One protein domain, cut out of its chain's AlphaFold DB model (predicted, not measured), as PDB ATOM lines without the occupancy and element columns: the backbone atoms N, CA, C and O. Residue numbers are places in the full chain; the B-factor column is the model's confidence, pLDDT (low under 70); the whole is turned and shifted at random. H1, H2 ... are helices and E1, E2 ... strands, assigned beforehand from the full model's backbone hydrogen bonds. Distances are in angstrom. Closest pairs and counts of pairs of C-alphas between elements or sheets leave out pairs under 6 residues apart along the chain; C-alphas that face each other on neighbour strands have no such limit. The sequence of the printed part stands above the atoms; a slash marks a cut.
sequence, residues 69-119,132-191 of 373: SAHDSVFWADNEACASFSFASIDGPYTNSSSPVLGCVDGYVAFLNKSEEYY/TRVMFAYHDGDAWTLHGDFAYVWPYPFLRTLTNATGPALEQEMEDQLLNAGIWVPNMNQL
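This is residues 69 to 119 and 132 to 191 of the 373 residues of an uncharacterized protein of Neomicrococcus aestuarii (UniProt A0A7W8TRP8). What shape? Little regular structure: H1 packs on a strongly twisted sheet; H2 and H3 make a corner beyond it. Which parts? Along the chain come H1, the antiparallel sheet E1 E2 E3 E4, H2 and H3, 43 of 111 printed residues, class mixed. It is compact, radius of gyration of the C-alphas 13.9 A, spanning 43 by 37 by 27 A.

What comes first? H1, residues 80 to 84, is on the sheet, at a height over the sheet of 8.3 A. What follows? E1, residues 100 to 105, and E2, 108 to 112, form a hairpin, N 102 and O 110 2.8 A apart; E3, 134 to 139, and E4, 144 to 146, form another. H2, 156 to 162, touches H3, 170 to 180, the closest C-alphas being Leu 159 and Leu 170, 7.6 A.

Where does H1 begin? C-alpha 80 is at (34.980, 20.469, 19.426). Where does H3 end? C-alpha 180 is at (40.306, 27.954, -6.039).

What is cut? Residues 120 to 131; C-alphas 119 and 132 are 14.8 A apart. Where is pLDDT under 70? Among others, at residues 162 to 168.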
ATOM      1  N   SER A  69      50.310  12.982  12.450       86.25
ATOM      2  CA  SER A  69      50.699  14.237  11.799       86.25
ATOM      3  C   SER A  69      51.687  13.980  10.661       86.25
ATOM      4  O   SER A  69      52.650  13.237  10.848       86.25
ATOM      5  N   ALA A  70      51.542  14.680   9.535       83.19
ATOM      6  CA  ALA A  70      52.573  14.708   8.491       83.19
ATOM      7  C   ALA A  70      53.880  15.389   8.945       83.19
ATOM      8  O   ALA A  70      54.949  15.092   8.418       83.19
ATOM      9  N   HIS A  71      53.803  16.308   9.914       83.31
ATOM     10  CA  HIS A  71      54.946  17.016  10.493       83.31
ATOM     11  C   HIS A  71      54.669  17.385  11.955       83.31
ATOM     12  O   HIS A  71      53.544  17.752  12.288       83.31
ATOM     13  N   ASP A  72      55.708  17.439  12.789       80.62
ATOM     14  CA  ASP A  72      55.642  17.799  14.222       80.62
ATOM     15  C   ASP A  72      55.056  19.204  14.507       80.62
ATOM     16  O   ASP A  72      54.836  19.583  15.652       80.62
ATOM     17  N   SER A  73      54.826  20.006  13.464       85.19
ATOM     18  CA  SER A  73      54.367  21.405  13.539       85.19
ATOM     19  C   SER A  73      53.063  21.642  12.772       85.19
ATOM     20  O   SER A  73      52.724  22.788  12.479       85.19
ATOM     21  N   VAL A  74      52.361  20.569  12.397       88.06
ATOM     22  CA  VAL A  74      50.994  20.617  11.854       88.06
ATOM     23  C   VAL A  74      50.090  21.369  12.823       88.06
ATOM     24  O   VAL A  74      50.118  21.066  13.998       88.06
ATOM     25  N   PHE A  75      49.267  22.317  12.382       91.69
ATOM     26  CA  PHE A  75      48.394  23.050  13.305       91.69
ATOM     27  C   PHE A  75      47.105  22.272  13.615       91.69
ATOM     28  O   PHE A  75      46.438  21.794  12.702       91.69
ATOM     29  N   TRP A  76      46.711  22.201  14.890       93.38
ATOM     30  CA  TRP A  76      45.452  21.582  15.314       93.38
ATOM     31  C   TRP A  76      44.672  22.524  16.229       93.38
ATOM     32  O   TRP A  76      45.131  22.854  17.323       93.38
ATOM     33  N   ALA A  77      43.510  22.996  15.774       91.75
ATOM     34  CA  ALA A  77      42.690  23.915  16.552       91.75
ATOM     35  C   ALA A  77      42.064  23.228  17.777       91.75
ATOM     36  O   ALA A  77      41.528  22.123  17.691       91.75
ATOM     37  N   ASP A  78      42.070  23.934  18.907       89.56
ATOM     38  CA  ASP A  78      41.398  23.519  20.143       89.56
ATOM     39  C   ASP A  78      39.897  23.852  20.064       89.56
ATOM     40  O   ASP A  78      39.417  24.850  20.607       89.56
ATOM     41  N   ASN A  79      39.159  23.068  19.274       88.88
ATOM     42  CA  ASN A  79      37.706  23.164  19.161       88.88
ATOM     43  C   ASN A  79      37.051  21.776  19.068       88.88
ATOM     44  O   ASN A  79      37.703  20.778  18.762       88.88
ATOM     45  N   GLU A  80      35.744  21.722  19.346       90.25
ATOM     46  CA  GLU A  80      34.980  20.469  19.426       90.25
ATOM     47  C   GLU A  80      35.005  19.678  18.115       90.25
ATOM     48  O   GLU A  80      35.160  18.459  18.147       90.25
ATOM     49  N   ALA A  81      34.935  20.365  16.969       90.94
ATOM     50  CA  ALA A  81      35.030  19.713  15.672       90.94
ATOM     51  C   ALA A  81      36.375  18.981  15.559       90.94
ATOM     52  O   ALA A  81      36.385  17.753  15.506       90.94
ATOM     53  N   CYS A  82      37.505  19.688  15.639       92.12
ATOM     54  CA  CYS A  82      38.841  19.093  15.539       92.12
ATOM     55  C   CYS A  82      39.091  17.996  16.586       92.12
ATOM     56  O   CYS A  82      39.702  16.980  16.273       92.12
ATOM     57  N   ALA A  83      38.589  18.150  17.813       91.25
ATOM     58  CA  ALA A  83      38.704  17.122  18.847       91.25
ATOM     59  C   ALA A  83      37.907  15.840  18.529       91.25
ATOM     60  O   ALA A  83      38.277  14.760  18.985       91.25
ATOM     61  N   SER A  84      36.823  15.949  17.754       90.56
ATOM     62  CA  SER A  84      35.957  14.826  17.366       90.56
ATOM     63  C   SER A  84      36.375  14.115  16.076       90.56
ATOM     64  O   SER A  84      35.795  13.081  15.739       90.56
ATOM     65  N   PHE A  85      37.341  14.661  15.328       91.75
ATOM     66  CA  PHE A  85      37.701  14.126  14.019       91.75
ATOM     67  C   PHE A  85      38.262  12.703  14.107       91.75
ATOM     68  O   PHE A  85      39.164  12.403  14.887       91.75
ATOM     69  N   SER A  86      37.760  11.845  13.225       89.81
ATOM     70  CA  SER A  86      38.296  10.514  12.962       89.81
ATOM     71  C   SER A  86      38.077  10.170  11.493       89.81
ATOM     72  O   SER A  86      37.017  10.474  10.946       89.81
ATOM     73  N   PHE A  87      39.005   9.457  10.853       86.62
ATOM     74  CA  PHE A  87      38.777   8.954   9.491       86.62
ATOM     75  C   PHE A  87      37.523   8.072   9.384       86.62
ATOM     76  O   PHE A  87      36.843   8.103   8.365       86.62
ATOM     77  N   ALA A  88      37.155   7.370  10.462       85.94
ATOM     78  CA  ALA A  88      35.932   6.566  10.526       85.94
ATOM     79  C   ALA A  88      34.635   7.401  10.555       85.94
ATOM     80  O   ALA A  88      33.553   6.841  10.408       85.94
ATOM     81  N   SER A  89      34.733   8.713  10.789       83.94
ATOM     82  CA  SER A  89      33.583   9.626  10.839       83.94
ATOM     83  C   SER A  89      33.265  10.298   9.501       83.94
ATOM     84  O   SER A  89      32.255  10.990   9.415       83.94
ATOM     85  N   ILE A  90      34.100  10.097   8.474       83.38
ATOM     86  CA  ILE A  90      33.884  10.636   7.130       83.38
ATOM     87  C   ILE A  90      33.182   9.578   6.276       83.38
ATOM     88  O   ILE A  90      33.725   8.494   6.053       83.38
ATOM     89  N   ASP A  91      32.020   9.919   5.724       69.06
ATOM     90  CA  ASP A  91      31.377   9.106   4.692       69.06
ATOM     91  C   ASP A  91      32.053   9.360   3.331       69.06
ATOM     92  O   ASP A  91      31.812  10.378   2.680       69.06
ATOM     93  N   GLY A  92      32.909   8.438   2.880       63.03
ATOM     94  CA  GLY A  92      33.523   8.521   1.553       63.03
ATOM     95  C   GLY A  92      34.523   7.403   1.243       63.03
ATOM     96  O   GLY A  92      35.038   6.757   2.156       63.03
ATOM     97  N   PRO A  93      34.802   7.139  -0.047       55.12
ATOM     98  CA  PRO A  93      35.983   6.376  -0.435       55.12
ATOM     99  C   PRO A  93      37.253   7.167  -0.054       55.12
ATOM    100  O   PRO A  93      37.201   8.387   0.069       55.12
ATOM    101  N   TYR A  94      38.391   6.486   0.124       56.56
ATOM    102  CA  TYR A  94      39.719   7.100   0.363       56.56
ATOM    103  C   TYR A  94      40.030   7.597   1.788       56.56
ATOM    104  O   TYR A  94      40.992   8.334   2.002       56.56
ATOM    105  N   THR A  95      39.274   7.157   2.794       59.47
ATOM    106  CA  THR A  95      39.509   7.495   4.208       59.47
ATOM    107  C   THR A  95      40.223   6.351   4.919       59.47
ATOM    108  O   THR A  95      39.625   5.518   5.598       59.47
ATOM    109  N   ASN A  96      41.541   6.279   4.742       66.69
ATOM    110  CA  ASN A  96      42.341   5.327   5.496       66.69
ATOM    111  C   ASN A  96      42.721   5.909   6.870       66.69
ATOM    112  O   ASN A  96      43.200   7.034   6.968       66.69
ATOM    113  N   SER A  97      42.575   5.110   7.929       68.50
ATOM    114  CA  SER A  97      43.090   5.404   9.270       68.50
ATOM    115  C   SER A  97      44.580   5.774   9.322       68.50
ATOM    116  O   SER A  97      44.989   6.474  10.243       68.50
ATOM    117  N   SER A  98      45.389   5.350   8.343       72.81
ATOM    118  CA  SER A  98      46.819   5.670   8.274       72.81
ATOM    119  C   SER A  98      47.152   6.955   7.506       72.81
ATOM    120  O   SER A  98      48.333   7.244   7.300       72.81
ATOM    121  N   SER A  99      46.157   7.694   7.011       82.25
ATOM    122  CA  SER A  99      46.393   8.940   6.282       82.25
ATOM    123  C   SER A  99      46.981  10.012   7.207       82.25
ATOM    124  O   SER A  99      46.421  10.280   8.274       82.25
ATOM    125  N   PRO A 100      48.096  10.660   6.834       85.88
ATOM    126  CA  PRO A 100      48.680  11.691   7.669       85.88
ATOM    127  C   PRO A 100      47.864  12.987   7.563       85.88
ATOM    128  O   PRO A 100      47.536  13.453   6.468       85.88
ATOM    129  N   VAL A 101      47.550  13.588   8.708       90.12
ATOM    130  CA  VAL A 101      46.855  14.876   8.789       90.12
ATOM    131  C   VAL A 101      47.839  16.035   8.627       90.12
ATOM    132  O   VAL A 101      48.971  15.989   9.116       90.12
ATOM    133  N   LEU A 102      47.397  17.082   7.935       90.56
ATOM    134  CA  LEU A 102      48.165  18.299   7.645       90.56
ATOM    135  C   LEU A 102      47.737  19.484   8.512       90.56
ATOM    136  O   LEU A 102      48.531  20.397   8.741       90.56
ATOM    137  N   GLY A 103      46.509  19.450   9.022       92.94
ATOM    138  CA  GLY A 103      46.014  20.422   9.982       92.94
ATOM    139  C   GLY A 103      44.510  20.366  10.177       92.94
ATOM    140  O   GLY A 103      43.787  19.790   9.364       92.94
ATOM    141  N   CYS A 104      44.056  20.978  11.269       94.19
ATOM    142  CA  CYS A 104      42.646  21.220  11.539       94.19
ATOM    143  C   CYS A 104      42.414  22.672  11.955       94.19
ATOM    144  O   CYS A 104      43.015  23.146  12.921       94.19
ATOM    145  N   VAL A 105      41.537  23.374  11.238       92.69
ATOM    146  CA  VAL A 105      41.195  24.781  11.481       92.69
ATOM    147  C   VAL A 105      39.697  24.962  11.293       92.69
ATOM    148  O   VAL A 105      39.169  24.625  10.240       92.69
ATOM    149  N   ASP A 106      39.019  25.504  12.306       86.56
ATOM    150  CA  ASP A 106      37.606  25.908  12.243       86.56
ATOM    151  C   ASP A 106      36.664  24.869  11.606       86.56
ATOM    152  O   ASP A 106      35.801  25.194  10.793       86.56
ATOM    153  N   GLY A 107      36.829  23.597  11.984       88.44
ATOM    154  CA  GLY A 107      35.986  22.504  11.494       88.44
ATOM    155  C   GLY A 107      36.338  22.010  10.092       88.44
ATOM    156  O   GLY A 107      35.576  21.228   9.541       88.44
ATOM    157  N   TYR A 108      37.476  22.415   9.530       93.94
ATOM    158  CA  TYR A 108      38.099  21.777   8.372       93.94
ATOM    159  C   TYR A 108      39.314  20.972   8.814       93.94
ATOM    160  O   TYR A 108      40.119  21.464   9.600       93.94
ATOM    161  N   VAL A 109      39.478  19.773   8.262       93.44
ATOM    162  CA  VAL A 109      40.691  18.958   8.376       93.44
ATOM    163  C   VAL A 109      41.256  18.747   6.987       93.44
ATOM    164  O   VAL A 109      40.513  18.399   6.071       93.44
ATOM    165  N   ALA A 110      42.566  18.913   6.845       92.12
ATOM    166  CA  ALA A 110      43.274  18.499   5.646       92.12
ATOM    167  C   ALA A 110      44.178  17.297   5.936       92.12
ATOM    168  O   ALA A 110      44.767  17.191   7.016       92.12
ATOM    169  N   PHE A 111      44.286  16.382   4.980       89.25
ATOM    170  CA  PHE A 111      45.064  15.148   5.095       89.25
ATOM    171  C   PHE A 111      45.566  14.695   3.723       89.25
ATOM    172  O   PHE A 111      45.052  15.129   2.695       89.25
ATOM    173  N   LEU A 112      46.577  13.827   3.690       83.69
ATOM    174  CA  LEU A 112      47.010  13.185   2.447       83.69
ATOM    175  C   LEU A 112      46.342  11.823   2.312       83.69
ATOM    176  O   LEU A 112      46.295  11.040   3.265       83.69
ATOM    177  N   ASN A 113      45.845  11.518   1.119       76.06
ATOM    178  CA  ASN A 113      45.422  10.164   0.801       76.06
ATOM    179  C   ASN A 113      46.669   9.280   0.654       76.06
ATOM    180  O   ASN A 113      47.589   9.620  -0.090       76.06
ATOM    181  N   LYS A 114      46.721   8.165   1.386       72.38
ATOM    182  CA  LYS A 114      47.847   7.232   1.334       72.38
ATOM    183  C   LYS A 114      47.332   5.809   1.196       72.38
ATOM    184  O   LYS A 114      46.460   5.378   1.951       72.38
ATOM    185  N   SER A 115      47.936   5.062   0.278       67.31
ATOM    186  CA  SER A 115      47.730   3.622   0.224       67.31
ATOM    187  C   SER A 115      48.378   2.928   1.426       67.31
ATOM    188  O   SER A 115      49.482   3.266   1.852       67.31
ATOM    189  N   GLU A 116      47.679   1.932   1.960       66.81
ATOM    190  CA  GLU A 116      48.228   0.960   2.912       66.81
ATOM    191  C   GLU A 116      49.118  -0.080   2.223       66.81
ATOM    192  O   GLU A 116      49.846  -0.833   2.871       66.81
ATOM    193  N   GLU A 117      49.050  -0.138   0.896       68.94
ATOM    194  CA  GLU A 117      49.843  -1.054   0.108       68.94
ATOM    195  C   GLU A 117      51.289  -0.568   0.039       68.94
ATOM    196  O   GLU A 117      51.588   0.612  -0.162       68.94
ATOM    197  N   TYR A 118      52.206  -1.525   0.142       71.19
ATOM    198  CA  TYR A 118      53.621  -1.304  -0.140       71.19
ATOM    199  C   TYR A 118      53.849  -0.832  -1.588       71.19
ATOM    200  O   TYR A 118      54.789  -0.093  -1.874       71.19
ATOM    201  N   TYR A 119      52.989  -1.263  -2.512       80.75
ATOM    202  CA  TYR A 119      53.128  -1.004  -3.935       80.75
ATOM    203  C   TYR A 119      51.778  -0.720  -4.581       80.75
ATOM    204  O   TYR A 119      50.864  -1.528  -4.451       80.75
ATOM    205  N   THR A 132      49.029  12.432  -4.365       58.22
ATOM    206  CA  THR A 132      49.991  13.503  -4.053       58.22
ATOM    207  C   THR A 132      49.285  14.782  -3.608       58.22
ATOM    208  O   THR A 132      49.945  15.790  -3.355       58.22
ATOM    209  N   ARG A 133      47.948  14.765  -3.543       73.81
ATOM    210  CA  ARG A 133      47.117  15.937  -3.274       73.81
ATOM    211  C   ARG A 133      46.574  15.954  -1.862       73.81
ATOM    212  O   ARG A 133      46.412  14.925  -1.209       73.81
ATOM    213  N   VAL A 134      46.288  17.168  -1.415       84.19
ATOM    214  CA  VAL A 134      45.639  17.404  -0.138       84.19
ATOM    215  C   VAL A 134      44.140  17.156  -0.280       84.19
ATOM    216  O   VAL A 134      43.459  17.794  -1.082       84.19
ATOM    217  N   MET A 135      43.636  16.243   0.540       87.75
ATOM    218  CA  MET A 135      42.217  15.997   0.747       87.75
ATOM    219  C   MET A 135      41.713  16.875   1.885       87.75
ATOM    220  O   MET A 135      42.447  17.153   2.835       87.75
ATOM    221  N   PHE A 136      40.448  17.288   1.809       90.19
ATOM    222  CA  PHE A 136      39.814  18.109   2.834       90.19
ATOM    223  C   PHE A 136      38.505  17.467   3.277       90.19
ATOM    224  O   PHE A 136      37.712  17.027   2.450       90.19
ATOM    225  N   ALA A 137      38.262  17.455   4.580       91.19
ATOM    226  CA  ALA A 137      36.963  17.163   5.163       91.19
ATOM    227  C   ALA A 137      36.498  18.372   5.973       91.19
ATOM    228  O   ALA A 137      37.319  19.086   6.550       91.19
ATOM    229  N   TYR A 138      35.191  18.599   6.025       92.00
ATOM    230  CA  TYR A 138      34.591  19.663   6.820       92.00
ATOM    231  C   TYR A 138      33.472  19.121   7.701       92.00
ATOM    232  O   TYR A 138      32.781  18.171   7.337       92.00
ATOM    233  N   HIS A 139      33.308  19.729   8.868       91.00
ATOM    234  CA  HIS A 139      32.244  19.419   9.805       91.00
ATOM    235  C   HIS A 139      31.039  20.318   9.512       91.00
ATOM    236  O   HIS A 139      31.110  21.536   9.690       91.00
ATOM    237  N   ASP A 140      29.928  19.738   9.065       84.69
ATOM    238  CA  ASP A 140      28.725  20.492   8.673       84.69
ATOM    239  C   ASP A 140      27.813  20.879   9.856       84.69
ATOM    240  O   ASP A 140      26.842  21.619   9.690       84.69
ATOM    241  N   GLY A 141      28.159  20.414  11.058       82.75
ATOM    242  CA  GLY A 141      27.408  20.615  12.298       82.75
ATOM    243  C   GLY A 141      26.954  19.302  12.930       82.75
ATOM    244  O   GLY A 141      26.888  19.238  14.154       82.75
ATOM    245  N   ASP A 142      26.743  18.264  12.119       83.62
ATOM    246  CA  ASP A 142      26.301  16.941  12.572       83.62
ATOM    247  C   ASP A 142      27.283  15.825  12.174       83.62
ATOM    248  O   ASP A 142      27.409  14.836  12.900       83.62
ATOM    249  N   ALA A 143      27.978  15.965  11.040       86.88
ATOM    250  CA  ALA A 143      28.889  14.954  10.515       86.88
ATOM    251  C   ALA A 143      30.112  15.553   9.803       86.88
ATOM    252  O   ALA A 143      30.125  16.702   9.352       86.88
ATOM    253  N   TRP A 144      31.147  14.724   9.668       90.25
ATOM    254  CA  TRP A 144      32.291  15.014   8.814       90.25
ATOM    255  C   TRP A 144      31.993  14.596   7.376       90.25
ATOM    256  O   TRP A 144      31.673  13.442   7.101       90.25
ATOM    257  N   THR A 145      32.135  15.537   6.448       88.94
ATOM    258  CA  THR A 145      31.880  15.328   5.021       88.94
ATOM    259  C   THR A 145      33.140  15.615   4.212       88.94
ATOM    260  O   THR A 145      33.833  16.604   4.460       88.94
ATOM    261  N   LEU A 146      33.437  14.765   3.226       88.06
ATOM    262  CA  LEU A 146      34.544  14.992   2.297       88.06
ATOM    263  C   LEU A 146      34.235  16.179   1.367       88.06
ATOM    264  O   LEU A 146      33.138  16.299   0.812       88.06
ATOM    265  N   HIS A 147      35.199  17.080   1.194       86.88
ATOM    266  CA  HIS A 147      35.084  18.238   0.311       86.88
ATOM    267  C   HIS A 147      35.414  17.845  -1.135       86.88
ATOM    268  O   HIS A 147      36.551  17.976  -1.587       86.88
ATOM    269  N   GLY A 148      34.395  17.377  -1.861       76.81
ATOM    270  CA  GLY A 148      34.548  16.875  -3.231       76.81
ATOM    271  C   GLY A 148      35.326  15.554  -3.302       76.81
ATOM    272  O   GLY A 148      35.703  14.999  -2.276       76.81
ATOM    273  N   ASP A 149      35.549  15.050  -4.519       64.25
ATOM    274  CA  ASP A 149      36.297  13.799  -4.725       64.25
ATOM    275  C   ASP A 149      37.815  14.013  -4.574       64.25
ATOM    276  O   ASP A 149      38.503  13.153  -4.034       64.25
ATOM    277  N   PHE A 150      38.328  15.179  -4.992       63.69
ATOM    278  CA  PHE A 150      39.695  15.646  -4.735       63.69
ATOM    279  C   PHE A 150      39.794  17.168  -4.943       63.69
ATOM    280  O   PHE A 150      39.130  17.745  -5.809       63.69
ATOM    281  N   ALA A 151      40.649  17.834  -4.163       66.38
ATOM    282  CA  ALA A 151      40.986  19.241  -4.361       66.38
ATOM    283  C   ALA A 151      42.319  19.353  -5.115       66.38
ATOM    284  O   ALA A 151      43.276  18.646  -4.804       66.38
ATOM    285  N   TYR A 152      42.415  20.272  -6.081       72.50
ATOM    286  CA  TYR A 152      43.666  20.586  -6.790       72.50
ATOM    287  C   TYR A 152      44.617  21.421  -5.910       72.50
ATOM    288  O   TYR A 152      45.027  22.517  -6.288       72.50
ATOM    289  N   VAL A 153      44.932  20.917  -4.714       82.94
ATOM    290  CA  VAL A 153      45.848  21.543  -3.759       82.94
ATOM    291  C   VAL A 153      47.047  20.630  -3.566       82.94
ATOM    292  O   VAL A 153      46.923  19.486  -3.123       82.94
ATOM    293  N   TRP A 154      48.220  21.144  -3.906       82.56
ATOM    294  CA  TRP A 154      49.485  20.457  -3.700       82.56
ATOM    295  C   TRP A 154      50.023  20.712  -2.290       82.56
ATOM    296  O   TRP A 154      49.904  21.830  -1.792       82.56
ATOM    297  N   PRO A 155      50.688  19.736  -1.655       83.38
ATOM    298  CA  PRO A 155      51.393  19.963  -0.400       83.38
ATOM    299  C   PRO A 155      52.601  20.899  -0.597       83.38
ATOM    300  O   PRO A 155      53.211  20.923  -1.670       83.38
ATOM    301  N   TYR A 156      52.994  21.650   0.445       84.38
ATOM    302  CA  TYR A 156      54.125  22.596   0.366       84.38
ATOM    303  C   TYR A 156      55.433  21.968  -0.156       84.38
ATOM    304  O   TYR A 156      56.048  22.583  -1.034       84.38
ATOM    305  N   PRO A 157      55.862  20.766   0.298       81.88
ATOM    306  CA  PRO A 157      57.020  20.079  -0.267       81.88
ATOM    307  C   PRO A 157      56.945  19.936  -1.786       81.88
ATOM    308  O   PRO A 157      57.914  20.243  -2.476       81.88
ATOM    309  N   PHE A 158      55.780  19.563  -2.325       79.69
ATOM    310  CA  PHE A 158      55.588  19.412  -3.765       79.69
ATOM    311  C   PHE A 158      55.566  20.763  -4.489       79.69
ATOM    312  O   PHE A 158      56.246  20.919  -5.503       79.69
ATOM    313  N   LEU A 159      54.891  21.782  -3.947       80.06
ATOM    314  CA  LEU A 159      54.897  23.134  -4.532       80.06
ATOM    315  C   LEU A 159      56.292  23.738  -4.639       80.06
ATOM    316  O   LEU A 159      56.618  24.405  -5.624       80.06
ATOM    317  N   ARG A 160      57.155  23.449  -3.666       80.38
ATOM    318  CA  ARG A 160      58.568  23.845  -3.684       80.38
ATOM    319  C   ARG A 160      59.382  23.158  -4.778       80.38
ATOM    320  O   ARG A 160      60.502  23.606  -5.035       80.38
ATOM    321  N   THR A 161      58.844  22.110  -5.405       74.25
ATOM    322  CA  THR A 161      59.440  21.468  -6.583       74.25
ATOM    323  C   THR A 161      58.965  22.045  -7.910       74.25
ATOM    324  O   THR A 161      59.733  22.077  -8.869       74.25
ATOM    325  N   LEU A 162      57.727  22.547  -7.960       67.25
ATOM    326  CA  LEU A 162      57.110  23.081  -9.176       67.25
ATOM    327  C   LEU A 162      57.459  24.551  -9.444       67.25
ATOM    328  O   LEU A 162      57.445  25.004 -10.589       67.25
ATOM    329  N   THR A 163      57.741  25.318  -8.395       56.34
ATOM    330  CA  THR A 163      57.863  26.775  -8.494       56.34
ATOM    331  C   THR A 163      59.231  27.221  -9.007       56.34
ATOM    332  O   THR A 163      60.201  27.369  -8.260       56.34
ATOM    333  N   ASN A 164      59.289  27.546 -10.302       50.47
ATOM    334  CA  ASN A 164      60.329  28.415 -10.850       50.47
ATOM    335  C   ASN A 164      60.200  29.798 -10.180       50.47
ATOM    336  O   ASN A 164      59.105  30.341 -10.071       50.47
ATOM    337  N   ALA A 165      61.307  30.352  -9.684       47.59
ATOM    338  CA  ALA A 165      61.374  31.435  -8.692       47.59
ATOM    339  C   ALA A 165      60.869  32.840  -9.113       47.59
ATOM    340  O   ALA A 165      61.346  33.849  -8.596       47.59
ATOM    341  N   THR A 166      59.895  32.931 -10.014       43.16
ATOM    342  CA  THR A 166      59.234  34.177 -10.434       43.16
ATOM    343  C   THR A 166      57.749  34.247 -10.055       43.16
ATOM    344  O   THR A 166      57.081  35.217 -10.415       43.16
ATOM    345  N   GLY A 167      57.233  33.261  -9.311       48.09
ATOM    346  CA  GLY A 167      55.857  33.235  -8.805       48.09
ATOM    347  C   GLY A 167      55.609  34.093  -7.550       48.09
ATOM    348  O   GLY A 167      56.542  34.703  -7.013       48.09
ATOM    349  N   PRO A 168      54.351  34.150  -7.070       54.56
ATOM    350  CA  PRO A 168      54.001  34.712  -5.765       54.56
ATOM    351  C   PRO A 168      54.849  34.105  -4.632       54.56
ATOM    352  O   PRO A 168      55.517  33.083  -4.802       54.56
ATOM    353  N   ALA A 169      54.820  34.705  -3.438       75.94
ATOM    354  CA  ALA A 169      55.320  33.994  -2.259       75.94
ATOM    355  C   ALA A 169      54.579  32.644  -2.146       75.94
ATOM    356  O   ALA A 169      53.371  32.622  -2.347       75.94
ATOM    357  N   LEU A 170      55.267  31.537  -1.833       81.19
ATOM    358  CA  LEU A 170      54.673  30.182  -1.778       81.19
ATOM    359  C   LEU A 170      53.385  30.114  -0.940       81.19
ATOM    360  O   LEU A 170      52.477  29.352  -1.243       81.19
ATOM    361  N   GLU A 171      53.298  30.934   0.106       84.69
ATOM    362  CA  GLU A 171      52.103  31.068   0.942       84.69
ATOM    363  C   GLU A 171      50.912  31.683   0.199       84.69
ATOM    364  O   GLU A 171      49.788  31.251   0.414       84.69
ATOM    365  N   GLN A 172      51.154  32.643  -0.698       86.94
ATOM    366  CA  GLN A 172      50.117  33.206  -1.563       86.94
ATOM    367  C   GLN A 172      49.666  32.186  -2.612       86.94
ATOM    368  O   GLN A 172      48.482  32.081  -2.885       86.94
ATOM    369  N   GLU A 173      50.590  31.415  -3.187       86.12
ATOM    370  CA  GLU A 173      50.235  30.372  -4.157       86.12
ATOM    371  C   GLU A 173      49.415  29.243  -3.521       86.12
ATOM    372  O   GLU A 173      48.504  28.698  -4.146       86.12
ATOM    373  N   MET A 174      49.714  28.913  -2.265       88.31
ATOM    374  CA  MET A 174      48.908  27.992  -1.474       88.31
ATOM    375  C   MET A 174      47.524  28.569  -1.162       88.31
ATOM    376  O   MET A 174      46.518  27.889  -1.354       88.31
ATOM    377  N   GLU A 175      47.461  29.825  -0.719       90.06
ATOM    378  CA  GLU A 175      46.199  30.526  -0.474       90.06
ATOM    379  C   GLU A 175      45.330  30.552  -1.739       90.06
ATOM    380  O   GLU A 175      44.149  30.211  -1.689       90.06
ATOM    381  N   ASP A 176      45.922  30.850  -2.897       87.94
ATOM    382  CA  ASP A 176      45.231  30.840  -4.186       87.94
ATOM    383  C   ASP A 176      44.706  29.433  -4.536       87.94
ATOM    384  O   ASP A 176      43.580  29.303  -5.019       87.94
ATOM    385  N   GLN A 177      45.471  28.363  -4.277       88.62
ATOM    386  CA  GLN A 177      45.010  26.979  -4.473       88.62
ATOM    387  C   GLN A 177      43.838  26.617  -3.559       88.62
ATOM    388  O   GLN A 177      42.859  26.037  -4.031       88.62
ATOM    389  N   LEU A 178      43.901  26.995  -2.281       91.06
ATOM    390  CA  LEU A 178      42.830  26.761  -1.311       91.06
ATOM    391  C   LEU A 178      41.549  27.504  -1.703       91.06
ATOM    392  O   LEU A 178      40.474  26.905  -1.755       91.06
ATOM    393  N   LEU A 179      41.668  28.779  -2.079       91.00
ATOM    394  CA  LEU A 179      40.544  29.583  -2.554       91.00
ATOM    395  C   LEU A 179      39.938  29.016  -3.845       91.00
ATOM    396  O   LEU A 179      38.714  28.929  -3.959       91.00
ATOM    397  N   ASN A 180      40.768  28.587  -4.800       89.31
ATOM    398  CA  ASN A 180      40.306  27.954  -6.039       89.31
ATOM    399  C   ASN A 180      39.629  26.599  -5.789       89.31
ATOM    400  O   ASN A 180      38.710  26.231  -6.520       89.31
ATOM    401  N   ALA A 181      40.036  25.883  -4.738       87.88
ATOM    402  CA  ALA A 181      39.372  24.672  -4.268       87.88
ATOM    403  C   ALA A 181      38.074  24.956  -3.485       87.88
ATOM    404  O   ALA A 181      37.376  24.018  -3.103       87.88
ATOM    405  N   GLY A 182      37.717  26.222  -3.245       90.19
ATOM    406  CA  GLY A 182      36.536  26.602  -2.466       90.19
ATOM    407  C   GLY A 182      36.707  26.423  -0.956       90.19
ATOM    408  O   GLY A 182      35.711  26.397  -0.235       90.19
ATOM    409  N   ILE A 183      37.946  26.300  -0.472       89.56
ATOM    410  CA  ILE A 183      38.271  26.236   0.951       89.56
ATOM    411  C   ILE A 183      38.459  27.659   1.470       89.56
ATOM    412  O   ILE A 183      39.340  28.393   1.023       89.56
ATOM    413  N   TRP A 184      37.632  28.049   2.439       86.31
ATOM    414  CA  TRP A 184      37.729  29.352   3.087       86.31
ATOM    415  C   TRP A 184      37.559  29.199   4.594       86.31
ATOM    416  O   TRP A 184      36.443  29.139   5.105       86.31
ATOM    417  N   VAL A 185      38.678  29.248   5.313       85.00
ATOM    418  CA  VAL A 185      38.715  29.371   6.776       85.00
ATOM    419  C   VAL A 185      39.692  30.475   7.191       85.00
ATOM    420  O   VAL A 185      40.608  30.808   6.428       85.00
ATOM    421  N   PRO A 186      39.532  31.074   8.384       83.56
ATOM    422  CA  PRO A 186      40.571  31.899   8.991       83.56
ATOM    423  C   PRO A 186      41.928  31.182   8.986       83.56
ATOM    424  O   PRO A 186      42.009  30.013   9.331       83.56
ATOM    425  N   ASN A 187      43.002  31.875   8.600       83.50
ATOM    426  CA  ASN A 187      44.362  31.317   8.547       83.50
ATOM    427  C   ASN A 187      44.493  30.015   7.724       83.50
ATOM    428  O   ASN A 187      45.200  29.104   8.140       83.50
ATOM    429  N   MET A 188      43.860  29.930   6.549       88.56
ATOM    430  CA  MET A 188      43.806  28.712   5.719       88.56
ATOM    431  C   MET A 188      45.153  28.014   5.445       88.56
ATOM    432  O   MET A 188      45.188  26.793   5.347       88.56
ATOM    433  N   ASN A 189      46.276  28.741   5.421       86.00
ATOM    434  CA  ASN A 189      47.613  28.142   5.295       86.00
ATOM    435  C   ASN A 189      47.983  27.203   6.463       86.00
ATOM    436  O   ASN A 189      48.850  26.351   6.310       86.00
ATOM    437  N   GLN A 190      47.322  27.317   7.619       90.38
ATOM    438  CA  GLN A 190      47.490  26.393   8.746       90.38
ATOM    439  C   GLN A 190      46.843  25.020   8.500       90.38
ATOM    440  O   GLN A 190      47.225  24.060   9.164       90.38
ATOM    441  N   LEU A 191      45.901  24.899   7.553       91.31
ATOM    442  CA  LEU A 191      45.274  23.615   7.216       91.31
ATOM    443  C   LEU A 191      46.236  22.653   6.518       91.31
ATOM    444  O   LEU A 191      46.092  21.447   6.643       91.31
TER     445      LEU A 191